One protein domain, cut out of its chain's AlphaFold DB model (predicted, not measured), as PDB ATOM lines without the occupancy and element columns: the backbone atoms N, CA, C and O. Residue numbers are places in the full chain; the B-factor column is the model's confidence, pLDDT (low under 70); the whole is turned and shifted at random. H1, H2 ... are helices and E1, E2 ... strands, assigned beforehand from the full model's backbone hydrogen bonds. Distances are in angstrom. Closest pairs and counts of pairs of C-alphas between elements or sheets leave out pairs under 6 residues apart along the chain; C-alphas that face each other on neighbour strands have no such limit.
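Overview. This is residues 32 to 86 of the 534 residues of an uncharacterized protein of bacterium SCN 62-11 (UniProt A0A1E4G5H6). A small, strongly twisted sheet of four short strands, curled like part of a barrel, has one short helix, H1, packed beside its strands near E2. Away from H1, the long unnamed stretch of residues 47 to 62 loops out past the end of E2, and its Pro 50 lies 31.0 A from Lys 86, C-alpha to C-alpha. The 55 printed residues have the named elements E1, E2, E3, E4 and H1 in that chain order; the sheet's order is E1, E2, E4, E3, antiparallel throughout. The class is mixed, helices and strands, with under half of the residues, 26, in named elements. The whole is compact, with a radius of gyration of the C-alphas of 10.7 A, and flat, spanning 30 by 26 by 13 A.

Along the chain. E2, residues 41 to 46, is 15.2 A long. E1, residues 32 to 34, measures 6.8 A and begins at C-alpha 32 (-47.437, -32.789, 261.951). E4 is residues 73 to 76, 9.5 A, and E3 residues 63 to 67, 14.0 A. H1, residues 78 to 85, measures 10.1 A and ends at C-alpha 85 (-44.142, -38.666, 247.950).

Arrangement. E2 pairs in a staggered way, with E1 over residues 41 to 43 and with E4 over 44 to 46. In the hairpin E1 and E2, N 33 and O 42 are 2.8 A apart, within hydrogen-bond range; between E2 and E4, N 75 and O 45 are 2.8 A apart. In the hairpin E3 and E4, N 74 and O 66 are 2.9 A apart. H1 is on the sheet at a height of 6.8 A, over none of its strands; its closest C-alphas to E2 are Asp 80 and Val 42, 5.2 A. Every O i to N i+4 pair in H1 is within hydrogen-bond range.

Size, cuts and confidence. The printed part has no cut. The link from E2 to E3 is long, 16 residues. Mean pLDDT of the printed part is 91.7; residue 38 is under 70.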
ATOM      1  N   THR A  32     -47.775 -31.703 262.869       92.06
ATOM      2  CA  THR A  32     -47.437 -32.789 261.951       92.06
ATOM      3  C   THR A  32     -48.722 -33.376 261.410       92.06
ATOM      4  O   THR A  32     -49.467 -33.987 262.166       92.06
ATOM      5  N   PHE A  33     -48.928 -33.269 260.109       93.44
ATOM      6  CA  PHE A  33     -50.101 -33.762 259.412       93.44
ATOM      7  C   PHE A  33     -49.814 -35.120 258.770       93.44
ATOM      8  O   PHE A  33     -48.770 -35.313 258.153       93.44
ATOM      9  N   ALA A  34     -50.724 -36.077 258.887       92.44
ATOM     10  CA  ALA A  34     -50.716 -37.292 258.089       92.44
ATOM     11  C   ALA A  34     -51.286 -37.015 256.692       92.44
ATOM     12  O   ALA A  34     -52.363 -36.430 256.547       92.44
ATOM     13  N   LEU A  35     -50.548 -37.458 255.674       90.25
ATOM     14  CA  LEU A  35     -50.970 -37.408 254.278       90.25
ATOM     15  C   LEU A  35     -52.112 -38.408 254.016       90.25
ATOM     16  O   LEU A  35     -52.237 -39.399 254.753       90.25
ATOM     17  N   PRO A  36     -52.917 -38.188 252.959       83.06
ATOM     18  CA  PRO A  36     -53.914 -39.151 252.504       83.06
ATOM     19  C   PRO A  36     -53.342 -40.568 252.354       83.06
ATOM     20  O   PRO A  36     -52.147 -40.766 252.133       83.06
ATOM     21  N   GLU A  37     -54.207 -41.570 252.522       77.94
ATOM     22  CA  GLU A  37     -53.896 -42.987 252.262       77.94
ATOM     23  C   GLU A  37     -52.696 -43.567 253.032       77.94
ATOM     24  O   GLU A  37     -52.143 -44.600 252.662       77.94
ATOM     25  N   LYS A  38     -52.320 -42.949 254.162       69.69
ATOM     26  CA  LYS A  38     -51.140 -43.326 254.963       69.69
ATOM     27  C   LYS A  38     -49.820 -43.181 254.193       69.69
ATOM     28  O   LYS A  38     -48.849 -43.850 254.546       69.69
ATOM     29  N   ALA A  39     -49.765 -42.292 253.199       82.06
ATOM     30  CA  ALA A  39     -48.552 -42.037 252.423       82.06
ATOM     31  C   ALA A  39     -47.378 -41.556 253.296       82.06
ATOM     32  O   ALA A  39     -46.224 -41.794 252.965       82.06
ATOM     33  N   GLY A  40     -47.663 -40.947 254.451       90.88
ATOM     34  CA  GLY A  40     -46.674 -40.596 255.463       90.88
ATOM     35  C   GLY A  40     -47.133 -39.419 256.311       90.88
ATOM     36  O   GLY A  40     -48.335 -39.198 256.480       90.88
ATOM     37  N   ARG A  41     -46.178 -38.676 256.874       93.00
ATOM     38  CA  ARG A  41     -46.439 -37.484 257.687       93.00
ATOM     39  C   ARG A  41     -45.578 -36.320 257.206       93.00
ATOM     40  O   ARG A  41     -44.427 -36.532 256.846       93.00
ATOM     41  N   VAL A  42     -46.126 -35.112 257.260       93.94
ATOM     42  CA  VAL A  42     -45.458 -33.862 256.881       93.94
ATOM     43  C   VAL A  42     -45.600 -32.833 257.993       93.94
ATOM     44  O   VAL A  42     -46.658 -32.726 258.615       93.94
ATOM     45  N   ARG A  43     -44.538 -32.082 258.280       94.81
ATOM     46  CA  ARG A  43     -44.596 -30.963 259.229       94.81
ATOM     47  C   ARG A  43     -45.211 -29.730 258.579       94.81
ATOM     48  O   ARG A  43     -45.195 -29.586 257.358       94.81
ATOM     49  N   GLY A  44     -45.739 -28.834 259.400       95.19
ATOM     50  CA  GLY A  44     -46.235 -27.540 258.949       95.19
ATOM     51  C   GLY A  44     -46.956 -26.778 260.050       95.19
ATOM     52  O   GLY A  44     -46.791 -27.052 261.242       95.19
ATOM     53  N   HIS A  45     -47.794 -25.843 259.628       95.50
ATOM     54  CA  HIS A  45     -48.666 -25.055 260.492       95.50
ATOM     55  C   HIS A  45     -49.918 -24.615 259.717       95.50
ATOM     56  O   HIS A  45     -50.023 -24.830 258.509       95.50
ATOM     57  N   LEU A  46     -50.895 -24.026 260.407       96.44
ATOM     58  CA  LEU A  46     -52.099 -23.501 259.761       96.44
ATOM     59  C   LEU A  46     -51.806 -22.148 259.110       96.44
ATOM     60  O   LEU A  46     -51.179 -21.293 259.724       96.44
ATOM     61  N   ALA A  47     -52.312 -21.914 257.901       95.06
ATOM     62  CA  ALA A  47     -52.144 -20.638 257.200       95.06
ATOM     63  C   ALA A  47     -52.793 -19.453 257.948       95.06
ATOM     64  O   ALA A  47     -52.407 -18.305 257.752       95.06
ATOM     65  N   SER A  48     -53.746 -19.737 258.842       94.25
ATOM     66  CA  SER A  48     -54.386 -18.764 259.733       94.25
ATOM     67  C   SER A  48     -53.575 -18.430 260.993       94.25
ATOM     68  O   SER A  48     -54.029 -17.621 261.805       94.25
ATOM     69  N   ASP A  49     -52.401 -19.040 261.190       93.25
ATOM     70  CA  ASP A  49     -51.527 -18.723 262.319       93.25
ATOM     71  C   ASP A  49     -51.088 -17.241 262.249       93.25
ATOM     72  O   ASP A  49     -50.567 -16.805 261.219       93.25
ATOM     73  N   PRO A  50     -51.244 -16.440 263.321       88.94
ATOM     74  CA  PRO A  50     -50.778 -15.049 263.345       88.94
ATOM     75  C   PRO A  50     -49.277 -14.878 263.064       88.94
ATOM     76  O   PRO A  50     -48.836 -13.792 262.681       88.94
ATOM     77  N   GLN A  51     -48.484 -15.932 263.270       90.69
ATOM     78  CA  GLN A  51     -47.057 -16.004 262.969       90.69
ATOM     79  C   GLN A  51     -46.761 -16.737 261.653       90.69
ATOM     80  O   GLN A  51     -45.594 -17.019 261.394       90.69
ATOM     81  N   HIS A  52     -47.760 -17.007 260.799       92.25
ATOM     82  CA  HIS A  52     -47.608 -17.716 259.520       92.25
ATOM     83  C   HIS A  52     -46.383 -17.240 258.730       92.25
ATOM     84  O   HIS A  52     -45.533 -18.039 258.347       92.25
ATOM     85  N   ALA A  53     -46.238 -15.923 258.563       89.31
ATOM     86  CA  ALA A  53     -45.133 -15.334 257.814       89.31
ATOM     87  C   ALA A  53     -43.751 -15.525 258.467       89.31
ATOM     88  O   ALA A  53     -42.750 -15.319 257.801       89.31
ATOM     89  N   GLN A  54     -43.657 -15.889 259.745       89.25
ATOM     90  CA  GLN A  54     -42.392 -16.075 260.472       89.25
ATOM     91  C   GLN A  54     -41.997 -17.551 260.607       89.25
ATOM     92  O   GLN A  54     -40.877 -17.847 261.027       89.25
ATOM     93  N   LEU A  55     -42.908 -18.472 260.283       87.25
ATOM     94  CA  LEU A  55     -42.710 -19.903 260.473       87.25
ATOM     95  C   LEU A  55     -41.896 -20.526 259.324       87.25
ATOM     96  O   LEU A  55     -41.979 -20.056 258.186       87.25
ATOM     97  N   PRO A  56     -41.105 -21.586 259.587       83.88
ATOM     98  CA  PRO A  56     -40.146 -22.105 258.617       83.88
ATOM     99  C   PRO A  56     -40.774 -22.563 257.297       83.88
ATOM    100  O   PRO A  56     -40.218 -22.244 256.244       83.88
ATOM    101  N   SER A  57     -41.928 -23.248 257.315       80.56
ATOM    102  CA  SER A  57     -42.573 -23.705 256.073       80.56
ATOM    103  C   SER A  57     -43.022 -22.565 255.149       80.56
ATOM    104  O   SER A  57     -43.111 -22.774 253.942       80.56
ATOM    105  N   SER A  58     -43.185 -21.348 255.676       84.81
ATOM    106  CA  SER A  58     -43.511 -20.126 254.921       84.81
ATOM    107  C   SER A  58     -42.287 -19.339 254.455       84.81
ATOM    108  O   SER A  58     -42.429 -18.328 253.768       84.81
ATOM    109  N   GLN A  59     -41.089 -19.770 254.850       84.44
ATOM    110  CA  GLN A  59     -39.813 -19.123 254.536       84.44
ATOM    111  C   GLN A  59     -38.996 -19.916 253.508       84.44
ATOM    112  O   GLN A  59     -37.955 -19.444 253.046       84.44
ATOM    113  N   TYR A  60     -39.434 -21.126 253.144       84.75
ATOM    114  CA  TYR A  60     -38.761 -21.900 252.108       84.75
ATOM    115  C   TYR A  60     -39.015 -21.321 250.713       84.75
ATOM    116  O   TYR A  60     -40.094 -20.794 250.448       84.75
ATOM    117  N   PRO A  61     -38.059 -21.490 249.778       89.56
ATOM    118  CA  PRO A  61     -38.259 -21.102 248.384       89.56
ATOM    119  C   PRO A  61     -39.433 -21.812 247.707       89.56
ATOM    120  O   PRO A  61     -39.995 -21.292 246.757       89.56
ATOM    121  N   LEU A  62     -39.784 -23.025 248.140       94.94
ATOM    122  CA  LEU A  62     -40.924 -23.763 247.609       94.94
ATOM    123  C   LEU A  62     -41.926 -23.986 248.734       94.94
ATOM    124  O   LEU A  62     -41.628 -24.692 249.701       94.94
ATOM    125  N   ARG A  63     -43.095 -23.363 248.604       96.38
ATOM    126  CA  ARG A  63     -44.166 -23.395 249.605       96.38
ATOM    127  C   ARG A  63     -45.319 -24.225 249.090       96.38
ATOM    128  O   ARG A  63     -45.559 -24.290 247.886       96.38
ATOM    129  N   THR A  64     -45.996 -24.941 249.978       97.75
ATOM    130  CA  THR A  64     -47.113 -25.802 249.585       97.75
ATOM    131  C   THR A  64     -48.252 -25.696 250.576       97.75
ATOM    132  O   THR A  64     -48.039 -25.775 251.785       97.75
ATOM    133  N   TYR A  65     -49.460 -25.540 250.039       98.12
ATOM    134  CA  TYR A  65     -50.692 -25.432 250.804       98.12
ATOM    135  C   TYR A  65     -51.639 -26.583 250.467       98.12
ATOM    136  O   TYR A  65     -51.765 -26.982 249.304       98.12
ATOM    137  N   MET A  66     -52.295 -27.118 251.495       97.12
ATOM    138  CA  MET A  66     -53.221 -28.253 251.411       97.12
ATOM    139  C   MET A  66     -54.385 -28.071 252.387       97.12
ATOM    140  O   MET A  66     -54.241 -27.396 253.409       97.12
ATOM    141  N   LEU A  67     -55.523 -28.713 252.108       95.75
ATOM    142  CA  LEU A  67     -56.637 -28.773 253.055       95.75
ATOM    143  C   LEU A  67     -56.434 -29.849 254.116       95.75
ATOM    144  O   LEU A  67     -56.011 -30.970 253.829       95.75
ATOM    145  N   THR A  68     -56.840 -29.534 255.336       93.38
ATOM    146  CA  THR A  68     -56.984 -30.484 256.436       93.38
ATOM    147  C   THR A  68     -58.374 -31.129 256.450       93.38
ATOM    148  O   THR A  68     -59.317 -30.693 255.783       93.38
ATOM    149  N   GLY A  69     -58.521 -32.212 257.212       88.88
ATOM    150  CA  GLY A  69     -59.764 -32.967 257.356       88.88
ATOM    151  C   GLY A  69     -60.886 -32.142 257.984       88.88
ATOM    152  O   GLY A  69     -62.049 -32.338 257.641       88.88
ATOM    153  N   ASP A  70     -60.532 -31.172 258.824       90.81
ATOM    154  CA  ASP A  70     -61.407 -30.154 259.414       90.81
ATOM    155  C   ASP A  70     -61.540 -28.881 258.554       90.81
ATOM    156  O   ASP A  70     -62.062 -27.870 259.014       90.81
ATOM    157  N   ASN A  71     -61.149 -28.952 257.275       92.38
ATOM    158  CA  ASN A  71     -61.360 -27.915 256.262       92.38
ATOM    159  C   ASN A  71     -60.585 -26.603 256.502       92.38
ATOM    160  O   ASN A  71     -60.980 -25.548 256.000       92.38
ATOM    161  N   GLN A  72     -59.474 -26.662 257.234       95.94
ATOM    162  CA  GLN A  72     -58.519 -25.563 257.358       95.94
ATOM    163  C   GLN A  72     -57.442 -25.663 256.270       95.94
ATOM    164  O   GLN A  72     -57.244 -26.718 255.666       95.94
ATOM    165  N   VAL A  73     -56.736 -24.563 256.015       97.19
ATOM    166  CA  VAL A  73     -55.593 -24.542 255.093       97.19
ATOM    167  C   VAL A  73     -54.304 -24.671 255.895       97.19
ATOM    168  O   VAL A  73     -54.053 -23.878 256.804       97.19
ATOM    169  N   ALA A  74     -53.478 -25.657 255.557       96.94
ATOM    170  CA  ALA A  74     -52.166 -25.870 256.154       96.94
ATOM    171  C   ALA A  74     -51.052 -25.497 255.172       96.94
ATOM    172  O   ALA A  74     -51.108 -25.884 254.005       96.94
ATOM    173  N   ALA A  75     -50.028 -24.797 255.665       97.00
ATOM    174  CA  ALA A  75     -48.756 -24.582 254.984       97.00
ATOM    175  C   ALA A  75     -47.770 -25.682 255.409       97.00
ATOM    176  O   ALA A  75     -47.319 -25.720 256.561       97.00
ATOM    177  N   VAL A  76     -47.455 -26.602 254.497       95.44
ATOM    178  CA  VAL A  76     -46.652 -27.804 254.780       95.44
ATOM    179  C   VAL A  76     -45.199 -27.652 254.325       95.44
ATOM    180  O   VAL A  76     -44.910 -26.992 253.326       95.44
ATOM    181  N   ASP A  77     -44.266 -28.281 255.045       94.38
ATOM    182  CA  ASP A  77     -42.853 -28.359 254.659       94.38
ATOM    183  C   ASP A  77     -42.721 -29.210 253.390       94.38
ATOM    184  O   ASP A  77     -42.869 -30.437 253.415       94.38
ATOM    185  N   PHE A  78     -42.422 -28.557 252.265       95.00
ATOM    186  CA  PHE A  78     -42.287 -29.237 250.981       95.00
ATOM    187  C   PHE A  78     -41.193 -30.314 250.993       95.00
ATOM    188  O   PHE A  78     -41.291 -31.278 250.242       95.00
ATOM    189  N   ARG A  79     -40.157 -30.215 251.837       93.81
ATOM    190  CA  ARG A  79     -39.098 -31.240 251.882       93.81
ATOM    191  C   ARG A  79     -39.618 -32.543 252.468       93.81
ATOM    192  O   ARG A  79     -39.314 -33.599 251.927       93.81
ATOM    193  N   ASP A  80     -40.441 -32.458 253.514       94.25
ATOM    194  CA  ASP A  80     -41.106 -33.631 254.082       94.25
ATOM    195  C   ASP A  80     -42.064 -34.240 253.056       94.25
ATOM    196  O   ASP A  80     -42.086 -35.458 252.875       94.25
ATOM    197  N   LEU A  81     -42.824 -33.393 252.350       94.69
ATOM    198  CA  LEU A  81     -43.715 -33.827 251.274       94.69
ATOM    199  C   LEU A  81     -42.931 -34.539 250.165       94.69
ATOM    200  O   LEU A  81     -43.288 -35.646 249.772       94.69
ATOM    201  N   PHE A  82     -41.838 -33.936 249.704       95.56
ATOM    202  CA  PHE A  82     -40.962 -34.481 248.675       95.56
ATOM    203  C   PHE A  82     -40.343 -35.806 249.114       95.56
ATOM    204  O   PHE A  82     -40.408 -36.782 248.377       95.56
ATOM    205  N   ASP A  83     -39.780 -35.899 250.317       94.75
ATOM    206  CA  ASP A  83     -39.184 -37.146 250.802       94.75
ATOM    207  C   ASP A  83     -40.206 -38.270 250.984       94.75
ATOM    208  O   ASP A  83     -39.851 -39.438 250.819       94.75
ATOM    209  N   THR A  84     -41.459 -37.912 251.263       94.38
ATOM    210  CA  THR A  84     -42.557 -38.860 251.446       94.38
ATOM    211  C   THR A  84     -43.161 -39.327 250.120       94.38
ATOM    212  O   THR A  84     -43.431 -40.515 249.961       94.38
ATOM    213  N   LEU A  85     -43.370 -38.410 249.170       94.88
ATOM    214  CA  LEU A  85     -44.142 -38.666 247.950       94.88
ATOM    215  C   LEU A  85     -43.305 -38.801 246.677       94.88
ATOM    216  O   LEU A  85     -43.851 -39.234 245.665       94.88
ATOM    217  N   LYS A  86     -42.014 -38.433 246.676       94.56
ATOM    218  CA  LYS A  86     -41.219 -38.431 245.439       94.56
ATOM    219  C   LYS A  86     -41.255 -39.794 244.750       94.56
ATOM    220  O   LYS A  86     -40.773 -40.807 245.264       94.56
TER     221      LYS A  86